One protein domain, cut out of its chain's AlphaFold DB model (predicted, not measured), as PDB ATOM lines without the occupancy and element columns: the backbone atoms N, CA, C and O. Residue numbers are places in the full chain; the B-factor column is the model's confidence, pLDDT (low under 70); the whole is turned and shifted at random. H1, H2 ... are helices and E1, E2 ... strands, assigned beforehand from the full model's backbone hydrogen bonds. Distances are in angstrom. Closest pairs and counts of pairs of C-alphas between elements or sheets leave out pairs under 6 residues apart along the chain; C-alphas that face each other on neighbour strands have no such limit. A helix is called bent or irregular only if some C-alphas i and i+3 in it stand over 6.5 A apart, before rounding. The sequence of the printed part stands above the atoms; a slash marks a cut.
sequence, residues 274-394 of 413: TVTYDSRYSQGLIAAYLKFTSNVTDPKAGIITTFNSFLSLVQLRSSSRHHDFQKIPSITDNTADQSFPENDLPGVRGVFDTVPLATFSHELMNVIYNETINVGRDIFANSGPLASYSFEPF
ATOM      1  N   THR A 274     151.078 181.902 238.170       66.62
ATOM      2  CA  THR A 274     152.436 182.097 237.663       66.62
ATOM      3  C   THR A 274     152.958 183.488 238.048       66.62
ATOM      4  O   THR A 274     152.460 184.510 237.565       66.62
ATOM      5  N   VAL A 275     154.043 183.553 238.824       69.81
ATOM      6  CA  VAL A 275     154.871 184.772 238.900       69.81
ATOM      7  C   VAL A 275     155.984 184.691 237.860       69.81
ATOM      8  O   VAL A 275     156.738 183.720 237.835       69.81
ATOM      9  N   THR A 276     156.095 185.710 237.009       75.88
ATOM     10  CA  THR A 276     157.100 185.801 235.941       75.88
ATOM     11  C   THR A 276     158.181 186.801 236.328       75.88
ATOM     12  O   THR A 276     157.867 187.954 236.623       75.88
ATOM     13  N   TYR A 277     159.454 186.416 236.253       77.69
ATOM     14  CA  TYR A 277     160.595 187.282 236.574       77.69
ATOM     15  C   TYR A 277     161.573 187.453 235.408       77.69
ATOM     16  O   TYR A 277     161.745 186.550 234.590       77.69
ATOM     17  N   ASP A 278     162.276 188.587 235.393       81.00
ATOM     18  CA  ASP A 278     163.417 188.846 234.508       81.00
ATOM     19  C   ASP A 278     164.654 188.037 234.953       81.00
ATOM     20  O   ASP A 278     165.045 188.084 236.125       81.00
ATOM     21  N   SER A 279     165.321 187.348 234.017       78.94
ATOM     22  CA  SER A 279     166.583 186.611 234.234       78.94
ATOM     23  C   SER A 279     167.688 187.343 234.985       78.94
ATOM     24  O   SER A 279     168.517 186.689 235.622       78.94
ATOM     25  N   ARG A 280     167.727 188.679 234.968       84.62
ATOM     26  CA  ARG A 280     168.689 189.459 235.759       84.62
ATOM     27  C   ARG A 280     168.559 189.203 237.267       84.62
ATOM     28  O   ARG A 280     169.502 189.456 238.011       84.62
ATOM     29  N   TYR A 281     167.412 188.684 237.712       86.31
ATOM     30  CA  TYR A 281     167.147 188.268 239.087       86.31
ATOM     31  C   TYR A 281     167.328 186.758 239.330       86.31
ATOM     32  O   TYR A 281     167.103 186.308 240.450       86.31
ATOM     33  N   SER A 282     167.775 185.979 238.333       82.75
ATOM     34  CA  SER A 282     167.994 184.519 238.418       82.75
ATOM     35  C   SER A 282     168.736 184.081 239.684       82.75
ATOM     36  O   SER A 282     168.272 183.185 240.376       82.75
ATOM     37  N   GLN A 283     169.829 184.752 240.055       87.31
ATOM     38  CA  GLN A 283     170.584 184.435 241.276       87.31
ATOM     39  C   GLN A 283     169.778 184.691 242.564       87.31
ATOM     40  O   GLN A 283     169.860 183.915 243.514       87.31
ATOM     41  N   GLY A 284     168.950 185.741 242.593       85.12
ATOM     42  CA  GLY A 284     168.031 186.000 243.706       85.12
ATOM     43  C   GLY A 284     166.921 184.951 243.801       85.12
ATOM     44  O   GLY A 284     166.540 184.559 244.901       85.12
ATOM     45  N   LEU A 285     166.451 184.452 242.657       84.12
ATOM     46  CA  LEU A 285     165.428 183.409 242.564       84.12
ATOM     47  C   LEU A 285     165.977 182.033 242.951       84.12
ATOM     48  O   LEU A 285     165.320 181.318 243.697       84.12
ATOM     49  N   ILE A 286     167.209 181.703 242.548       86.75
ATOM     50  CA  ILE A 286     167.940 180.520 243.029       86.75
ATOM     51  C   ILE A 286     168.092 180.587 244.555       86.75
ATOM     52  O   ILE A 286     167.783 179.617 245.241       86.75
ATOM     53  N   ALA A 287     168.496 181.735 245.110       88.00
ATOM     54  CA  ALA A 287     168.615 181.903 246.559       88.00
ATOM     55  C   ALA A 287     167.263 181.776 247.294       88.00
ATOM     56  O   ALA A 287     167.201 181.146 248.351       88.00
ATOM     57  N   ALA A 288     166.180 182.333 246.739       85.00
ATOM     58  CA  ALA A 288     164.829 182.198 247.290       85.00
ATOM     59  C   ALA A 288     164.313 180.750 247.222       85.00
ATOM     60  O   ALA A 288     163.769 180.256 248.207       85.00
ATOM     61  N   TYR A 289     164.549 180.052 246.106       83.94
ATOM     62  CA  TYR A 289     164.201 178.643 245.919       83.94
ATOM     63  C   TYR A 289     164.946 177.737 246.901       83.94
ATOM     64  O   TYR A 289     164.311 176.985 247.633       83.94
ATOM     65  N   LEU A 290     166.271 177.869 247.011       87.12
ATOM     66  CA  LEU A 290     167.060 177.081 247.961       87.12
ATOM     67  C   LEU A 290     166.586 177.307 249.405       87.12
ATOM     68  O   LEU A 290     166.353 176.342 250.131       87.12
ATOM     69  N   LYS A 291     166.347 178.567 249.796       86.12
ATOM     70  CA  LYS A 291     165.812 178.916 251.121       86.12
ATOM     71  C   LYS A 291     164.403 178.360 251.361       86.12
ATOM     72  O   LYS A 291     164.078 178.015 252.494       86.12
ATOM     73  N   PHE A 292     163.564 178.287 250.329       81.81
ATOM     74  CA  PHE A 292     162.263 177.629 250.418       81.81
ATOM     75  C   PHE A 292     162.441 176.123 250.647       81.81
ATOM     76  O   PHE A 292     161.969 175.618 251.661       81.81
ATOM     77  N   THR A 293     163.209 175.434 249.796       78.31
ATOM     78  CA  THR A 293     163.442 173.981 249.907       78.31
ATOM     79  C   THR A 293     164.056 173.550 251.237       78.31
ATOM     80  O   THR A 293     163.748 172.469 251.723       78.31
ATOM     81  N   SER A 294     164.897 174.387 251.858       82.62
ATOM     82  CA  SER A 294     165.517 174.067 253.147       82.62
ATOM     83  C   SER A 294     164.606 174.294 254.356       82.62
ATOM     84  O   SER A 294     164.906 173.781 255.433       82.62
ATOM     85  N   ASN A 295     163.544 175.098 254.211       82.94
ATOM     86  CA  ASN A 295     162.756 175.617 255.336       82.94
ATOM     87  C   ASN A 295     161.251 175.313 255.243       82.94
ATOM     88  O   ASN A 295     160.521 175.641 256.179       82.94
ATOM     89  N   VAL A 296     160.761 174.764 254.128       73.56
ATOM     90  CA  VAL A 296     159.346 174.418 253.970       73.56
ATOM     91  C   VAL A 296     158.986 173.229 254.864       73.56
ATOM     92  O   VAL A 296     159.611 172.174 254.815       73.56
ATOM     93  N   THR A 297     157.973 173.423 255.708       72.38
ATOM     94  CA  THR A 297     157.408 172.393 256.600       72.38
ATOM     95  C   THR A 297     155.895 172.243 256.431       72.38
ATOM     96  O   THR A 297     155.264 171.517 257.192       72.38
ATOM     97  N   ASP A 298     155.299 172.984 255.496       66.75
ATOM     98  CA  ASP A 298     153.877 172.911 255.177       66.75
ATOM     99  C   ASP A 298     153.689 171.928 254.010       66.75
ATOM    100  O   ASP A 298     154.138 172.238 252.903       66.75
ATOM    101  N   PRO A 299     153.043 170.763 254.211       63.06
ATOM    102  CA  PRO A 299     152.819 169.788 253.144       63.06
ATOM    103  C   PRO A 299     151.868 170.290 252.052       63.06
ATOM    104  O   PRO A 299     151.800 169.677 250.991       63.06
ATOM    105  N   LYS A 300     151.154 171.401 252.277       55.78
ATOM    106  CA  LYS A 300     150.295 172.040 251.273       55.78
ATOM    107  C   LYS A 300     151.050 173.053 250.405       55.78
ATOM    108  O   LYS A 300     150.507 173.502 249.400       55.78
ATOM    109  N   ALA A 301     152.289 173.414 250.752       59.19
ATOM    110  CA  ALA A 301     153.076 174.418 250.040       59.19
ATOM    111  C   ALA A 301     153.963 173.797 248.946       59.19
ATOM    112  O   ALA A 301     155.091 173.374 249.192       59.19
ATOM    113  N   GLY A 302     153.471 173.800 247.710       62.97
ATOM    114  CA  GLY A 302     154.233 173.500 246.504       62.97
ATOM    115  C   GLY A 302     154.808 174.765 245.868       62.97
ATOM    116  O   GLY A 302     154.213 175.845 245.937       62.97
ATOM    117  N   ILE A 303     155.961 174.622 245.213       69.31
ATOM    118  CA  ILE A 303     156.524 175.609 244.288       69.31
ATOM    119  C   ILE A 303     157.128 174.863 243.101       69.31
ATOM    120  O   ILE A 303     158.055 174.097 243.305       69.31
ATOM    121  N   ILE A 304     156.718 175.154 241.869       68.81
ATOM    122  CA  ILE A 304     157.505 174.817 240.676       68.81
ATOM    123  C   ILE A 304     158.199 176.092 240.217       68.81
ATOM    124  O   ILE A 304     157.541 177.082 239.897       68.81
ATOM    125  N   THR A 305     159.530 176.070 240.201       74.31
ATOM    126  CA  THR A 305     160.338 177.112 239.553       74.31
ATOM    127  C   THR A 305     160.738 176.609 238.173       74.31
ATOM    128  O   THR A 305     161.202 175.482 238.064       74.31
ATOM    129  N   THR A 306     160.604 177.416 237.125       74.88
ATOM    130  CA  THR A 306     160.956 177.009 235.756       74.88
ATOM    131  C   THR A 306     161.871 178.036 235.116       74.88
ATOM    132  O   THR A 306     161.495 179.202 235.009       74.88
ATOM    133  N   PHE A 307     163.051 177.620 234.653       79.56
ATOM    134  CA  PHE A 307     163.905 178.453 233.807       79.56
ATOM    135  C   PHE A 307     163.525 178.260 232.343       79.56
ATOM    136  O   PHE A 307     163.529 177.138 231.846       79.56
ATOM    137  N   ASN A 308     163.232 179.362 231.653       75.81
ATOM    138  CA  ASN A 308     162.906 179.383 230.231       75.81
ATOM    139  C   ASN A 308     164.028 180.066 229.448       75.81
ATOM    140  O   ASN A 308     164.459 181.160 229.809       75.81
ATOM    141  N   SER A 309     164.457 179.485 228.328       72.50
ATOM    142  CA  SER A 309     165.408 180.136 227.419       72.50
ATOM    143  C   SER A 309     164.776 181.253 226.587       72.50
ATOM    144  O   SER A 309     165.471 182.157 226.127       72.50
ATOM    145  N   PHE A 310     163.462 181.186 226.359       60.75
ATOM    146  CA  PHE A 310     162.726 182.215 225.636       60.75
ATOM    147  C   PHE A 310     162.344 183.342 226.593       60.75
ATOM    148  O   PHE A 310     161.789 183.089 227.661       60.75
ATOM    149  N   LEU A 311     162.676 184.584 226.217       54.12
ATOM    150  CA  LEU A 311     162.548 185.791 227.053       54.12
ATOM    151  C   LEU A 311     163.292 185.725 228.407       54.12
ATOM    152  O   LEU A 311     163.171 186.645 229.212       54.12
ATOM    153  N   SER A 312     164.087 184.673 228.635       52.72
ATOM    154  CA  SER A 312     164.855 184.428 229.858       52.72
ATOM    155  C   SER A 312     163.987 184.548 231.125       52.72
ATOM    156  O   SER A 312     164.343 185.219 232.094       52.72
ATOM    157  N   LEU A 313     162.795 183.947 231.084       56.06
ATOM    158  CA  LEU A 313     161.794 184.074 232.139       56.06
ATOM    159  C   LEU A 313     161.942 182.980 233.189       56.06
ATOM    160  O   LEU A 313     162.051 181.795 232.861       56.06
ATOM    161  N   VAL A 314     161.856 183.376 234.456       55.56
ATOM    162  CA  VAL A 314     161.615 182.428 235.544       55.56
ATOM    163  C   VAL A 314     160.128 182.439 235.859       55.56
ATOM    164  O   VAL A 314     159.592 183.507 236.156       55.56
ATOM    165  N   GLN A 315     159.475 181.283 235.778       55.62
ATOM    166  CA  GLN A 315     158.086 181.112 236.208       55.62
ATOM    167  C   GLN A 315     158.044 180.444 237.583       55.62
ATOM    168  O   GLN A 315     158.794 179.504 237.830       55.62
ATOM    169  N   LEU A 316     157.174 180.938 238.461       52.09
ATOM    170  CA  LEU A 316     156.896 180.379 239.780       52.09
ATOM    171  C   LEU A 316     155.418 179.992 239.847       52.09
ATOM    172  O   LEU A 316     154.578 180.887 239.896       52.09
ATOM    173  N   ARG A 317     155.103 178.695 239.872       53.53
ATOM    174  CA  ARG A 317     153.760 178.192 240.217       53.53
ATOM    175  C   ARG A 317     153.771 177.779 241.676       53.53
ATOM    176  O   ARG A 317     154.680 177.052 242.056       53.53
ATOM    177  N   SER A 318     152.818 178.211 242.496       53.78
ATOM    178  CA  SER A 318     152.813 177.881 243.930       53.78
ATOM    179  C   SER A 318     151.445 177.441 244.447       53.78
ATOM    180  O   SER A 318     150.452 177.744 243.798       53.78
ATOM    181  N   SER A 319     151.414 176.743 245.594       51.47
ATOM    182  CA  SER A 319     150.232 176.548 246.453       51.47
ATOM    183  C   SER A 319     150.328 177.214 247.839       51.47
ATOM    184  O   SER A 319     149.615 176.824 248.760       51.47
ATOM    185  N   SER A 320     151.195 178.218 248.038       55.91
ATOM    186  CA  SER A 320     151.175 179.045 249.259       55.91
ATOM    187  C   SER A 320     151.799 180.436 249.042       55.91
ATOM    188  O   SER A 320     152.493 180.707 248.060       55.91
ATOM    189  N   ARG A 321     151.530 181.393 249.942       59.38
ATOM    190  CA  ARG A 321     152.004 182.781 249.796       59.38
ATOM    191  C   ARG A 321     153.436 182.942 250.313       59.38
ATOM    192  O   ARG A 321     153.658 183.122 251.508       59.38
ATOM    193  N   HIS A 322     154.421 182.973 249.415       66.81
ATOM    194  CA  HIS A 322     155.838 183.022 249.806       66.81
ATOM    195  C   HIS A 322     156.470 184.424 249.763       66.81
ATOM    196  O   HIS A 322     156.830 184.960 248.713       66.81
ATOM    197  N   HIS A 323     156.696 184.995 250.949       65.00
ATOM    198  CA  HIS A 323     157.220 186.354 251.130       65.00
ATOM    199  C   HIS A 323     158.627 186.622 250.575       65.00
ATOM    200  O   HIS A 323     158.967 187.782 250.362       65.00
ATOM    201  N   ASP A 324     159.479 185.611 250.383       78.06
ATOM    202  CA  ASP A 324     160.830 185.841 249.849       78.06
ATOM    203  C   ASP A 324     160.836 186.047 248.327       78.06
ATOM    204  O   ASP A 324     161.574 186.898 247.835       78.06
ATOM    205  N   PHE A 325     159.945 185.369 247.601       75.25
ATOM    206  CA  PHE A 325     159.748 185.564 246.162       75.25
ATOM    207  C   PHE A 325     159.100 186.922 245.844       75.25
ATOM    208  O   PHE A 325     159.475 187.573 244.871       75.25
ATOM    209  N   GLN A 326     158.208 187.408 246.714       73.44
ATOM    210  CA  GLN A 326     157.566 188.732 246.608       73.44
ATOM    211  C   GLN A 326     158.526 189.922 246.798       73.44
ATOM    212  O   GLN A 326     158.177 191.053 246.469       73.44
ATOM    213  N   LYS A 327     159.735 189.702 247.334       81.19
ATOM    214  CA  LYS A 327     160.771 190.750 247.465       81.19
ATOM    215  C   LYS A 327     161.549 190.973 246.167       81.19
ATOM    216  O   LYS A 327     162.289 191.950 246.063       81.19
ATOM    217  N   ILE A 328     161.422 190.062 245.205       82.06
ATOM    218  CA  ILE A 328     162.110 190.116 243.917       82.06
ATOM    219  C   ILE A 328     161.172 190.808 242.917       82.06
ATOM    220  O   ILE A 328     160.025 190.381 242.794       82.06
ATOM    221  N   PRO A 329     161.609 191.857 242.192       84.31
ATOM    222  CA  PRO A 329     160.747 192.529 241.223       84.31
ATOM    223  C   PRO A 329     160.315 191.584 240.092       84.31
ATOM    224  O   PRO A 329     161.144 191.138 239.295       84.31
ATOM    225  N   SER A 330     159.017 191.290 240.024       81.00
ATOM    226  CA  SER A 330     158.392 190.498 238.965       81.00
ATOM    227  C   SER A 330     157.982 191.364 237.766       81.00
ATOM    228  O   SER A 330     157.843 192.584 237.860       81.00
ATOM    229  N   ILE A 331     157.821 190.716 236.611       77.38
ATOM    230  CA  ILE A 331     157.241 191.278 235.383       77.38
ATOM    231  C   ILE A 331     155.716 191.118 235.421       77.38
ATOM    232  O   ILE A 331     154.988 192.052 235.090       77.38
ATOM    233  N   THR A 332     155.237 189.944 235.845       75.00
ATOM    234  CA  THR A 332     153.819 189.663 236.103       75.00
ATOM    235  C   THR A 332     153.680 188.845 237.378       75.00
ATOM    236  O   THR A 332     154.535 188.015 237.679       75.00
ATOM    237  N   ASP A 333     152.580 189.040 238.093       73.31
ATOM    238  CA  ASP A 333     152.147 188.209 239.215       73.31
ATOM    239  C   ASP A 333     150.624 188.056 239.097       73.31
ATOM    240  O   ASP A 333     149.913 189.062 239.052       73.31
ATOM    241  N   ASN A 334     150.136 186.821 238.962       65.06
ATOM    242  CA  ASN A 334     148.705 186.490 238.966       65.06
ATOM    243  C   ASN A 334     148.343 185.508 240.103       65.06
ATOM    244  O   ASN A 334     147.351 184.788 240.003       65.06
ATOM    245  N   THR A 335     149.145 185.463 241.177       65.69
ATOM    246  CA  THR A 335     148.880 184.602 242.339       65.69
ATOM    247  C   THR A 335     147.657 185.088 243.124       65.69
ATOM    248  O   THR A 335     147.652 186.186 243.684       65.69
ATOM    249  N   ALA A 336     146.597 184.273 243.146       58.62
ATOM    250  CA  ALA A 336     145.319 184.591 243.791       58.62
ATOM    251  C   ALA A 336     144.455 183.336 244.024       58.62
ATOM    252  O   ALA A 336     144.667 182.303 243.388       58.62
ATOM    253  N   ASP A 337     143.428 183.441 244.873       56.56
ATOM    254  CA  ASP A 337     142.329 182.468 244.991       56.56
ATOM    255  C   ASP A 337     141.491 182.418 243.694       56.56
ATOM    256  O   ASP A 337     140.899 183.418 243.294       56.56
ATOM    257  N   GLN A 338     141.482 181.273 243.004       46.41
ATOM    258  CA  GLN A 338     140.880 181.030 241.672       46.41
ATOM    259  C   GLN A 338     140.518 179.510 241.557       46.41
ATOM    260  O   GLN A 338     140.486 178.847 242.592       46.41
ATOM    261  N   SER A 339     140.272 178.928 240.364       47.78
ATOM    262  CA  SER A 339     139.952 177.484 240.186       47.78
ATOM    263  C   SER A 339     140.596 176.765 238.966       47.78
ATOM    264  O   SER A 339     140.202 176.992 237.829       47.78
ATOM    265  N   PHE A 340     141.510 175.822 239.237       42.19
ATOM    266  CA  PHE A 340     142.210 174.840 238.365       42.19
ATOM    267  C   PHE A 340     143.235 175.343 237.296       42.19
ATOM    268  O   PHE A 340     142.873 176.106 236.399       42.19
ATOM    269  N   PRO A 341     144.517 174.898 237.319       44.19
ATOM    270  CA  PRO A 341     145.612 175.489 236.529       44.19
ATOM    271  C   PRO A 341     145.665 175.102 235.032       44.19
ATOM    272  O   PRO A 341     145.139 174.082 234.599       44.19
ATOM    273  N   GLU A 342     146.371 175.918 234.235       44.03
ATOM    274  CA  GLU A 342     146.418 175.842 232.757       44.03
ATOM    275  C   GLU A 342     147.782 176.344 232.185       44.03
ATOM    276  O   GLU A 342     148.785 176.367 232.911       44.03
ATOM    277  N   ASN A 343     147.872 176.707 230.893       45.34
ATOM    278  CA  ASN A 343     149.115 177.034 230.172       45.34
ATOM    279  C   ASN A 343     149.227 178.487 229.661       45.34
ATOM    280  O   ASN A 343     148.486 178.920 228.782       45.34
ATOM    281  N   ASP A 344     150.294 179.179 230.076       48.94
ATOM    282  CA  ASP A 344     150.606 180.561 229.667       48.94
ATOM    283  C   ASP A 344     151.240 180.703 228.257       48.94
ATOM    284  O   ASP A 344     151.499 181.819 227.809       48.94
ATOM    285  N   LEU A 345     151.534 179.603 227.542       53.38
ATOM    286  CA  LEU A 345     152.324 179.612 226.289       53.38
ATOM    287  C   LEU A 345     151.668 178.878 225.089       53.38
ATOM    288  O   LEU A 345     152.303 178.024 224.458       53.38
ATOM    289  N   PRO A 346     150.414 179.196 224.707       49.06
ATOM    290  CA  PRO A 346     149.760 178.561 223.564       49.06
ATOM    291  C   PRO A 346     150.495 178.844 222.241       49.06
ATOM    292  O   PRO A 346     150.685 179.991 221.838       49.06
ATOM    293  N   GLY A 347     150.867 177.780 221.522       52.66
ATOM    294  CA  GLY A 347     151.453 177.858 220.175       52.66
ATOM    295  C   GLY A 347     152.979 178.003 220.108       52.66
ATOM    296  O   GLY A 347     153.522 178.071 219.004       52.66
ATOM    297  N   VAL A 348     153.690 178.009 221.241       57.88
ATOM    298  CA  VAL A 348     155.162 178.008 221.268       57.88
ATOM    299  C   VAL A 348     155.689 176.573 221.147       57.88
ATOM    300  O   VAL A 348     155.313 175.697 221.920       57.88
ATOM    301  N   ARG A 349     156.588 176.319 220.187       61.31
ATOM    302  CA  ARG A 349     157.323 175.047 220.093       61.31
ATOM    303  C   ARG A 349     158.537 175.099 221.021       61.31
ATOM    304  O   ARG A 349     159.378 175.980 220.861       61.31
ATOM    305  N   GLY A 350     158.660 174.135 221.926       67.38
ATOM    306  CA  GLY A 350     159.805 174.047 222.827       67.38
ATOM    307  C   GLY A 350     160.102 172.630 223.300       67.38
ATOM    308  O   GLY A 350     159.330 171.708 223.032       67.38
ATOM    309  N   VAL A 351     161.233 172.483 223.986       67.50
ATOM    310  CA  VAL A 351     161.570 171.298 224.786       67.50
ATOM    311  C   VAL A 351     161.353 171.627 226.258       67.50
ATOM    312  O   VAL A 351     161.663 172.734 226.704       67.50
ATOM    313  N   PHE A 352     160.807 170.668 226.994       68.56
ATOM    314  CA  PHE A 352     160.459 170.803 228.401       68.56
ATOM    315  C   PHE A 352     161.017 169.592 229.135       68.56
ATOM    316  O   PHE A 352     160.855 168.470 228.653       68.56
ATOM    317  N   ASP A 353     161.653 169.827 230.274       66.25
ATOM    318  CA  ASP A 353     162.127 168.784 231.174       66.25
ATOM    319  C   ASP A 353     161.842 169.177 232.630       66.25
ATOM    320  O   ASP A 353     161.757 170.363 232.970       66.25
ATOM    321  N   THR A 354     161.694 168.175 233.487       63.47
ATOM    322  CA  THR A 354     161.460 168.340 234.924       63.47
ATOM    323  C   THR A 354     162.593 167.660 235.672       63.47
ATOM    324  O   THR A 354     162.985 166.542 235.349       63.47
ATOM    325  N   VAL A 355     163.105 168.323 236.706       72.69
ATOM    326  CA  VAL A 355     164.232 167.860 237.518       72.69
ATOM    327  C   VAL A 355     163.726 167.497 238.924       72.69
ATOM    328  O   VAL A 355     163.784 168.336 239.825       72.69
ATOM    329  N   PRO A 356     163.197 166.271 239.132       66.88
ATOM    330  CA  PRO A 356     162.649 165.829 240.412       66.88
ATOM    331  C   PRO A 356     163.777 165.339 241.333       66.88
ATOM    332  O   PRO A 356     164.171 164.171 241.296       66.88
ATOM    333  N   LEU A 357     164.312 166.224 242.176       72.12
ATOM    334  CA  LEU A 357     165.403 165.899 243.102       72.12
ATOM    335  C   LEU A 357     165.013 166.169 244.556       72.12
ATOM    336  O   LEU A 357     164.403 167.180 244.883       72.12
ATOM    337  N   ALA A 358     165.438 165.275 245.450       68.12
ATOM    338  CA  ALA A 358     165.200 165.414 246.889       68.12
ATOM    339  C   ALA A 358     165.986 166.578 247.525       68.12
ATOM    340  O   ALA A 358     165.610 167.069 248.583       68.12
ATOM    341  N   THR A 359     167.089 167.010 246.905       78.38
ATOM    342  CA  THR A 359     167.887 168.163 247.343       78.38
ATOM    343  C   THR A 359     168.467 168.907 246.143       78.38
ATOM    344  O   THR A 359     168.828 168.307 245.130       78.38
ATOM    345  N   PHE A 360     168.594 170.228 246.277       81.69
ATOM    346  CA  PHE A 360     169.205 171.105 245.279       81.69
ATOM    347  C   PHE A 360     170.383 171.856 245.904       81.69
ATOM    348  O   PHE A 360     170.313 172.286 247.055       81.69
ATOM    349  N   SER A 361     171.467 172.032 245.144       88.31
ATOM    350  CA  SER A 361     172.603 172.878 245.531       88.31
ATOM    351  C   SER A 361     172.682 174.120 244.644       88.31
ATOM    352  O   SER A 361     172.127 174.156 243.543       88.31
ATOM    353  N   HIS A 362     173.397 175.145 245.108       88.25
ATOM    354  CA  HIS A 362     173.592 176.374 244.340       88.25
ATOM    355  C   HIS A 362     174.352 176.112 243.031       88.25
ATOM    356  O   HIS A 362     174.033 176.688 241.993       88.25
ATOM    357  N   GLU A 363     175.326 175.206 243.054       90.56
ATOM    358  CA  GLU A 363     176.096 174.769 241.890       90.56
ATOM    359  C   GLU A 363     175.188 174.068 240.875       90.56
ATOM    360  O   GLU A 363     175.208 174.420 239.698       90.56
ATOM    361  N   LEU A 364     174.345 173.136 241.333       87.69
ATOM    362  CA  LEU A 364     173.432 172.384 240.475       87.69
ATOM    363  C   LEU A 364     172.398 173.291 239.791       87.69
ATOM    364  O   LEU A 364     172.227 173.218 238.575       87.69
ATOM    365  N   MET A 365     171.773 174.203 240.543       85.50
ATOM    366  CA  MET A 365     170.828 175.178 239.982       85.50
ATOM    367  C   MET A 365     171.490 176.074 238.923       85.50
ATOM    368  O   MET A 365     170.872 176.397 237.910       85.50
ATOM    369  N   ASN A 366     172.763 176.441 239.113       86.50
ATOM    370  CA  ASN A 366     173.528 177.208 238.126       86.50
ATOM    371  C   ASN A 366     173.920 176.381 236.891       86.50
ATOM    372  O   ASN A 366     173.918 176.922 235.785       86.50
ATOM    373  N   VAL A 367     174.235 175.089 237.041       89.56
ATOM    374  CA  VAL A 367     174.468 174.190 235.895       89.56
ATOM    375  C   VAL A 367     173.209 174.108 235.035       89.56
ATOM    376  O   VAL A 367     173.289 174.394 233.844       89.56
ATOM    377  N   ILE A 368     172.047 173.837 235.638       83.38
ATOM    378  CA  ILE A 368     170.788 173.669 234.899       83.38
ATOM    379  C   ILE A 368     170.320 175.000 234.285       83.38
ATOM    380  O   ILE A 368     169.855 175.020 233.146       83.38
ATOM    381  N   TYR A 369     170.513 176.138 234.963       85.50
ATOM    382  CA  TYR A 369     170.285 177.461 234.364       85.50
ATOM    383  C   TYR A 369     171.149 177.682 233.111       85.50
ATOM    384  O   TYR A 369     170.640 178.056 232.053       85.50
ATOM    385  N   ASN A 370     172.454 177.413 233.198       86.00
ATOM    386  CA  ASN A 370     173.364 177.569 232.063       86.00
ATOM    387  C   ASN A 370     173.048 176.580 230.929       86.00
ATOM    388  O   ASN A 370     173.153 176.943 229.758       86.00
ATOM    389  N   GLU A 371     172.647 175.352 231.253       84.56
ATOM    390  CA  GLU A 371     172.182 174.356 230.285       84.56
ATOM    391  C   GLU A 371     170.917 174.838 229.566       84.56
ATOM    392  O   GLU A 371     170.922 174.904 228.341       84.56
ATOM    393  N   THR A 372     169.907 175.312 230.305       82.94
ATOM    394  CA  THR A 372     168.663 175.894 229.761       82.94
ATOM    395  C   THR A 372     168.957 176.952 228.692       82.94
ATOM    396  O   THR A 372     168.407 176.910 227.591       82.94
ATOM    397  N   ILE A 373     169.854 177.899 228.994       82.94
ATOM    398  CA  ILE A 373     170.222 178.984 228.072       82.94
ATOM    399  C   ILE A 373     171.007 178.461 226.857       82.94
ATOM    400  O   ILE A 373     170.768 178.913 225.734       82.94
ATOM    401  N   ASN A 374     171.926 177.508 227.047       83.31
ATOM    402  CA  ASN A 374     172.716 176.939 225.952       83.31
ATOM    403  C   ASN A 374     171.869 176.062 225.019       83.31
ATOM    404  O   ASN A 374     171.851 176.319 223.818       83.31
ATOM    405  N   VAL A 375     171.122 175.093 225.561       79.44
ATOM    406  CA  VAL A 375     170.196 174.238 224.803       79.44
ATOM    407  C   VAL A 375     169.198 175.106 224.049       79.44
ATOM    408  O   VAL A 375     169.040 174.944 222.841       79.44
ATOM    409  N   GLY A 376     168.603 176.092 224.727       76.69
ATOM    410  CA  GLY A 376     167.661 177.046 224.147       76.69
ATOM    411  C   GLY A 376     168.189 177.809 222.932       76.69
ATOM    412  O   GLY A 376     167.481 177.938 221.933       76.69
ATOM    413  N   ARG A 377     169.443 178.276 222.975       77.25
ATOM    414  CA  ARG A 377     170.108 178.908 221.822       77.25
ATOM    415  C   ARG A 377     170.225 177.944 220.638       77.25
ATOM    416  O   ARG A 377     170.007 178.350 219.497       77.25
ATOM    417  N   ASP A 378     170.555 176.689 220.907       75.94
ATOM    418  CA  ASP A 378     170.862 175.703 219.873       75.94
ATOM    419  C   ASP A 378     169.573 175.160 219.201       75.94
ATOM    420  O   ASP A 378     169.550 174.907 217.990       75.94
ATOM    421  N   ILE A 379     168.452 175.079 219.931       72.38
ATOM    422  CA  ILE A 379     167.133 174.728 219.365       72.38
ATOM    423  C   ILE A 379     166.393 175.911 218.722       72.38
ATOM    424  O   ILE A 379     165.609 175.699 217.790       72.38
ATOM    425  N   PHE A 380     166.688 177.155 219.124       68.62
ATOM    426  CA  PHE A 380     166.150 178.361 218.479       68.62
ATOM    427  C   PHE A 380     166.503 178.399 216.983       68.62
ATOM    428  O   PHE A 380     165.663 178.742 216.151       68.62
ATOM    429  N   ALA A 381     167.708 177.940 216.622       65.69
ATOM    430  CA  ALA A 381     168.144 177.780 215.232       65.69
ATOM    431  C   ALA A 381     167.306 176.763 214.422       65.69
ATOM    432  O   ALA A 381     167.322 176.792 213.194       65.69
ATOM    433  N   ASN A 382     166.550 175.889 215.096       63.72
ATOM    434  CA  ASN A 382     165.800 174.768 214.525       63.72
ATOM    435  C   ASN A 382     164.270 174.918 214.693       63.72
ATOM    436  O   ASN A 382     163.534 173.935 214.723       63.72
ATOM    437  N   SER A 383     163.766 176.158 214.750       62.00
ATOM    438  CA  SER A 383     162.327 176.500 214.845       62.00
ATOM    439  C   SER A 383     161.624 176.128 216.163       62.00
ATOM    440  O   SER A 383     160.394 176.188 216.231       62.00
ATOM    441  N   GLY A 384     162.371 175.769 217.212       60.62
ATOM    442  CA  GLY A 384     161.863 175.612 218.579       60.62
ATOM    443  C   GLY A 384     162.465 176.679 219.493       60.62
ATOM    444  O   GLY A 384     163.536 176.439 220.032       60.62
ATOM    445  N   PRO A 385     161.859 177.868 219.655       64.31
ATOM    446  CA  PRO A 385     162.502 178.991 220.349       64.31
ATOM    447  C   PRO A 385     162.650 178.861 221.880       64.31
ATOM    448  O   PRO A 385     163.215 179.771 222.490       64.31
ATOM    449  N   LEU A 386     162.151 177.786 222.505       68.94
ATOM    450  CA  LEU A 386     162.097 177.613 223.962       68.94
ATOM    451  C   LEU A 386     162.686 176.272 224.432       68.94
ATOM    452  O   LEU A 386     162.216 175.214 224.022       68.94
ATOM    453  N   ALA A 387     163.641 176.323 225.359       74.56
ATOM    454  CA  ALA A 387     163.991 175.241 226.276       74.56
ATOM    455  C   ALA A 387     163.537 175.617 227.689       74.56
ATOM    456  O   ALA A 387     163.698 176.769 228.097       74.56
ATOM    457  N   SER A 388     162.976 174.659 228.417       74.12
ATOM    458  CA  SER A 388     162.374 174.862 229.731       74.12
ATOM    459  C   SER A 388     162.794 173.749 230.685       74.12
ATOM    460  O   SER A 388     162.484 172.592 230.417       74.12
ATOM    461  N   TYR A 389     163.423 174.096 231.808       75.12
ATOM    462  CA  TYR A 389     163.703 173.155 232.899       75.12
ATOM    463  C   TYR A 389     162.939 173.579 234.154       75.12
ATOM    464  O   TYR A 389     163.101 174.708 234.630       75.12
ATOM    465  N   SER A 390     162.106 172.678 234.670       71.50
ATOM    466  CA  SER A 390     161.272 172.869 235.860       71.50
ATOM    467  C   SER A 390     161.852 172.136 237.069       71.50
ATOM    468  O   SER A 390     162.264 170.984 236.964       71.50
ATOM    469  N   PHE A 391     161.857 172.785 238.229       73.12
ATOM    470  CA  PHE A 391     162.362 172.246 239.490       73.12
ATOM    471  C   PHE A 391     161.195 171.927 240.413       73.12
ATOM    472  O   PHE A 391     160.430 172.826 240.774       73.12
ATOM    473  N   GLU A 392     161.086 170.654 240.792       65.38
ATOM    474  CA  GLU A 392     160.093 170.166 241.745       65.38
ATOM    475  C   GLU A 392     160.773 169.909 243.099       65.38
ATOM    476  O   GLU A 392     161.637 169.033 243.198       65.38
ATOM    477  N   PRO A 393     160.436 170.690 244.138       68.50
ATOM    478  CA  PRO A 393     160.928 170.499 245.485       68.50
ATOM    479  C   PRO A 393     160.070 169.466 246.207       68.50
ATOM    480  O   PRO A 393     158.840 169.525 246.184       68.50
ATOM    481  N   PHE A 394     160.722 168.553 246.916       68.62
ATOM    482  CA  PHE A 394     160.047 167.557 247.737       68.62
ATOM    483  C   PHE A 394     160.397 167.746 249.209       68.62
ATOM    484  O   PHE A 394     161.533 168.088 249.544       68.62
TER     485      PHE A 394
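AT A GLANCE: This is residues 274 to 394 of the 413 residues of the protein "FAD-binding PCMH-type domain-containing protein" of Amanita thiersii Skay4041 (UniProt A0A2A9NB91). A single twisted sheet of six strands makes a wall, with two helices, H1 and H2, over one of its faces and no named helix over the other. A long stretch without a named element, residues 334 to 349, runs from the edge strand E4 to the edge strand E5. The printed part has 121 residues, with two named helices and six named strands in the order E1, H1, E2, E3, E4, E5, H2, E6; the sheet's order is E4, E1, E3, E2, E6, E5, and it is mixed, with E5 and E6 as its parallel pair. The class is mixed, helices and strands, in two layers, helices on one face of a sheet. The whole is compact, with a radius of gyration of the C-alphas of 14.1 A and spans of 42 by 34 by 25 A.

IN THESE COORDINATES: E1 is residues 274 to 278, 13.3 A long, and begins at C-alpha 274 (152.436, 182.097, 237.663). H1 is residues 279 to 295, 24.1 A long; it is irregular, with C-alphas 280 and 283 7.7 A apart, and has a kink of 26 degrees near residue 286. E2 is residues 303 to 308, 15.9 A, and E3 is residues 313 to 318, 16.1 A. E4, residues 330 to 333, measures 6.7 A. E5 is residues 350 to 357, 22.6 A long. H2, the longest helix, is residues 362 to 380, measures 27.0 A and begins at C-alpha 362 (173.592, 176.374, 244.340). E6 is residues 386 to 393, 22.7 A long, and ends at C-alpha 393 (160.928, 170.499, 245.485).

HOW THE PARTS SIT: In the sheet, E4 and E1 are antiparallel at 174 degrees, with N 331 and O 276 2.8 A apart, within hydrogen-bond range. E1 and E3 are antiparallel at 152 degrees, with N 275 and O 316 at 2.9 A. E3 and E2 form a hairpin, antiparallel at 165 degrees, with N 304 and O 317 at 2.8 A. E2 and E6 are antiparallel at 159 degrees, with N 391 and O 305 at 2.8 A. E6 and E5 are parallel at 18 degrees, with N 355 and O 390 at 2.8 A. H1 and H2 are on the same face of the sheet. H1 has a height over the sheet of 8.9 A and lies over E3 and E2, with E1 only just left out at 2 C-alphas; it runs along the strands, at 17 degrees to E3 on the local plane. The closest C-alphas of H1 and E3 are those of Ser 279 and Leu 313, 5.8 A apart. H2 has a height over the sheet of 8.7 A and lies over E2 and E6, with E5 only just left out at 2 C-alphas; it runs along the strands, at 14 degrees to E6 on the local plane. The closest C-alphas of H2 and E6 are those of Gly 376 and Ala 387, 4.6 A apart. H1, with residues 286 to 290 alone, touches H2, with residues 362 to 365 alone, at a steep tilt of 42 degrees, opposite ways; their closest C-alphas are those of Ile 286 and Met 365, 6.8 A apart. E5 and H2 are near each other, with 10 pairs of C-alphas within 10 A. In H2 every O i to N i+4 pair is within hydrogen-bond range, and in H1 11 of 13 are. E1, H1 and E2 make a split strand-helix-strand unit, two strands that run the same way with E3 between them, and E5, H2 and E6 make a strand-helix-strand unit, two parallel neighbours joined through a helix; both crossovers are right-handed.

THE WHOLE: The two C-alphas farthest apart are those of Thr 297 and Ala 381, 43.1 A. The printed part has no cut. The links E3 to E4 and E4 to E5 are long, with 11 and 16 residues. The mean pLDDT of the printed part is 70.8, and 56 residues are under 70, among them residues 310 to 323 and 334 to 354.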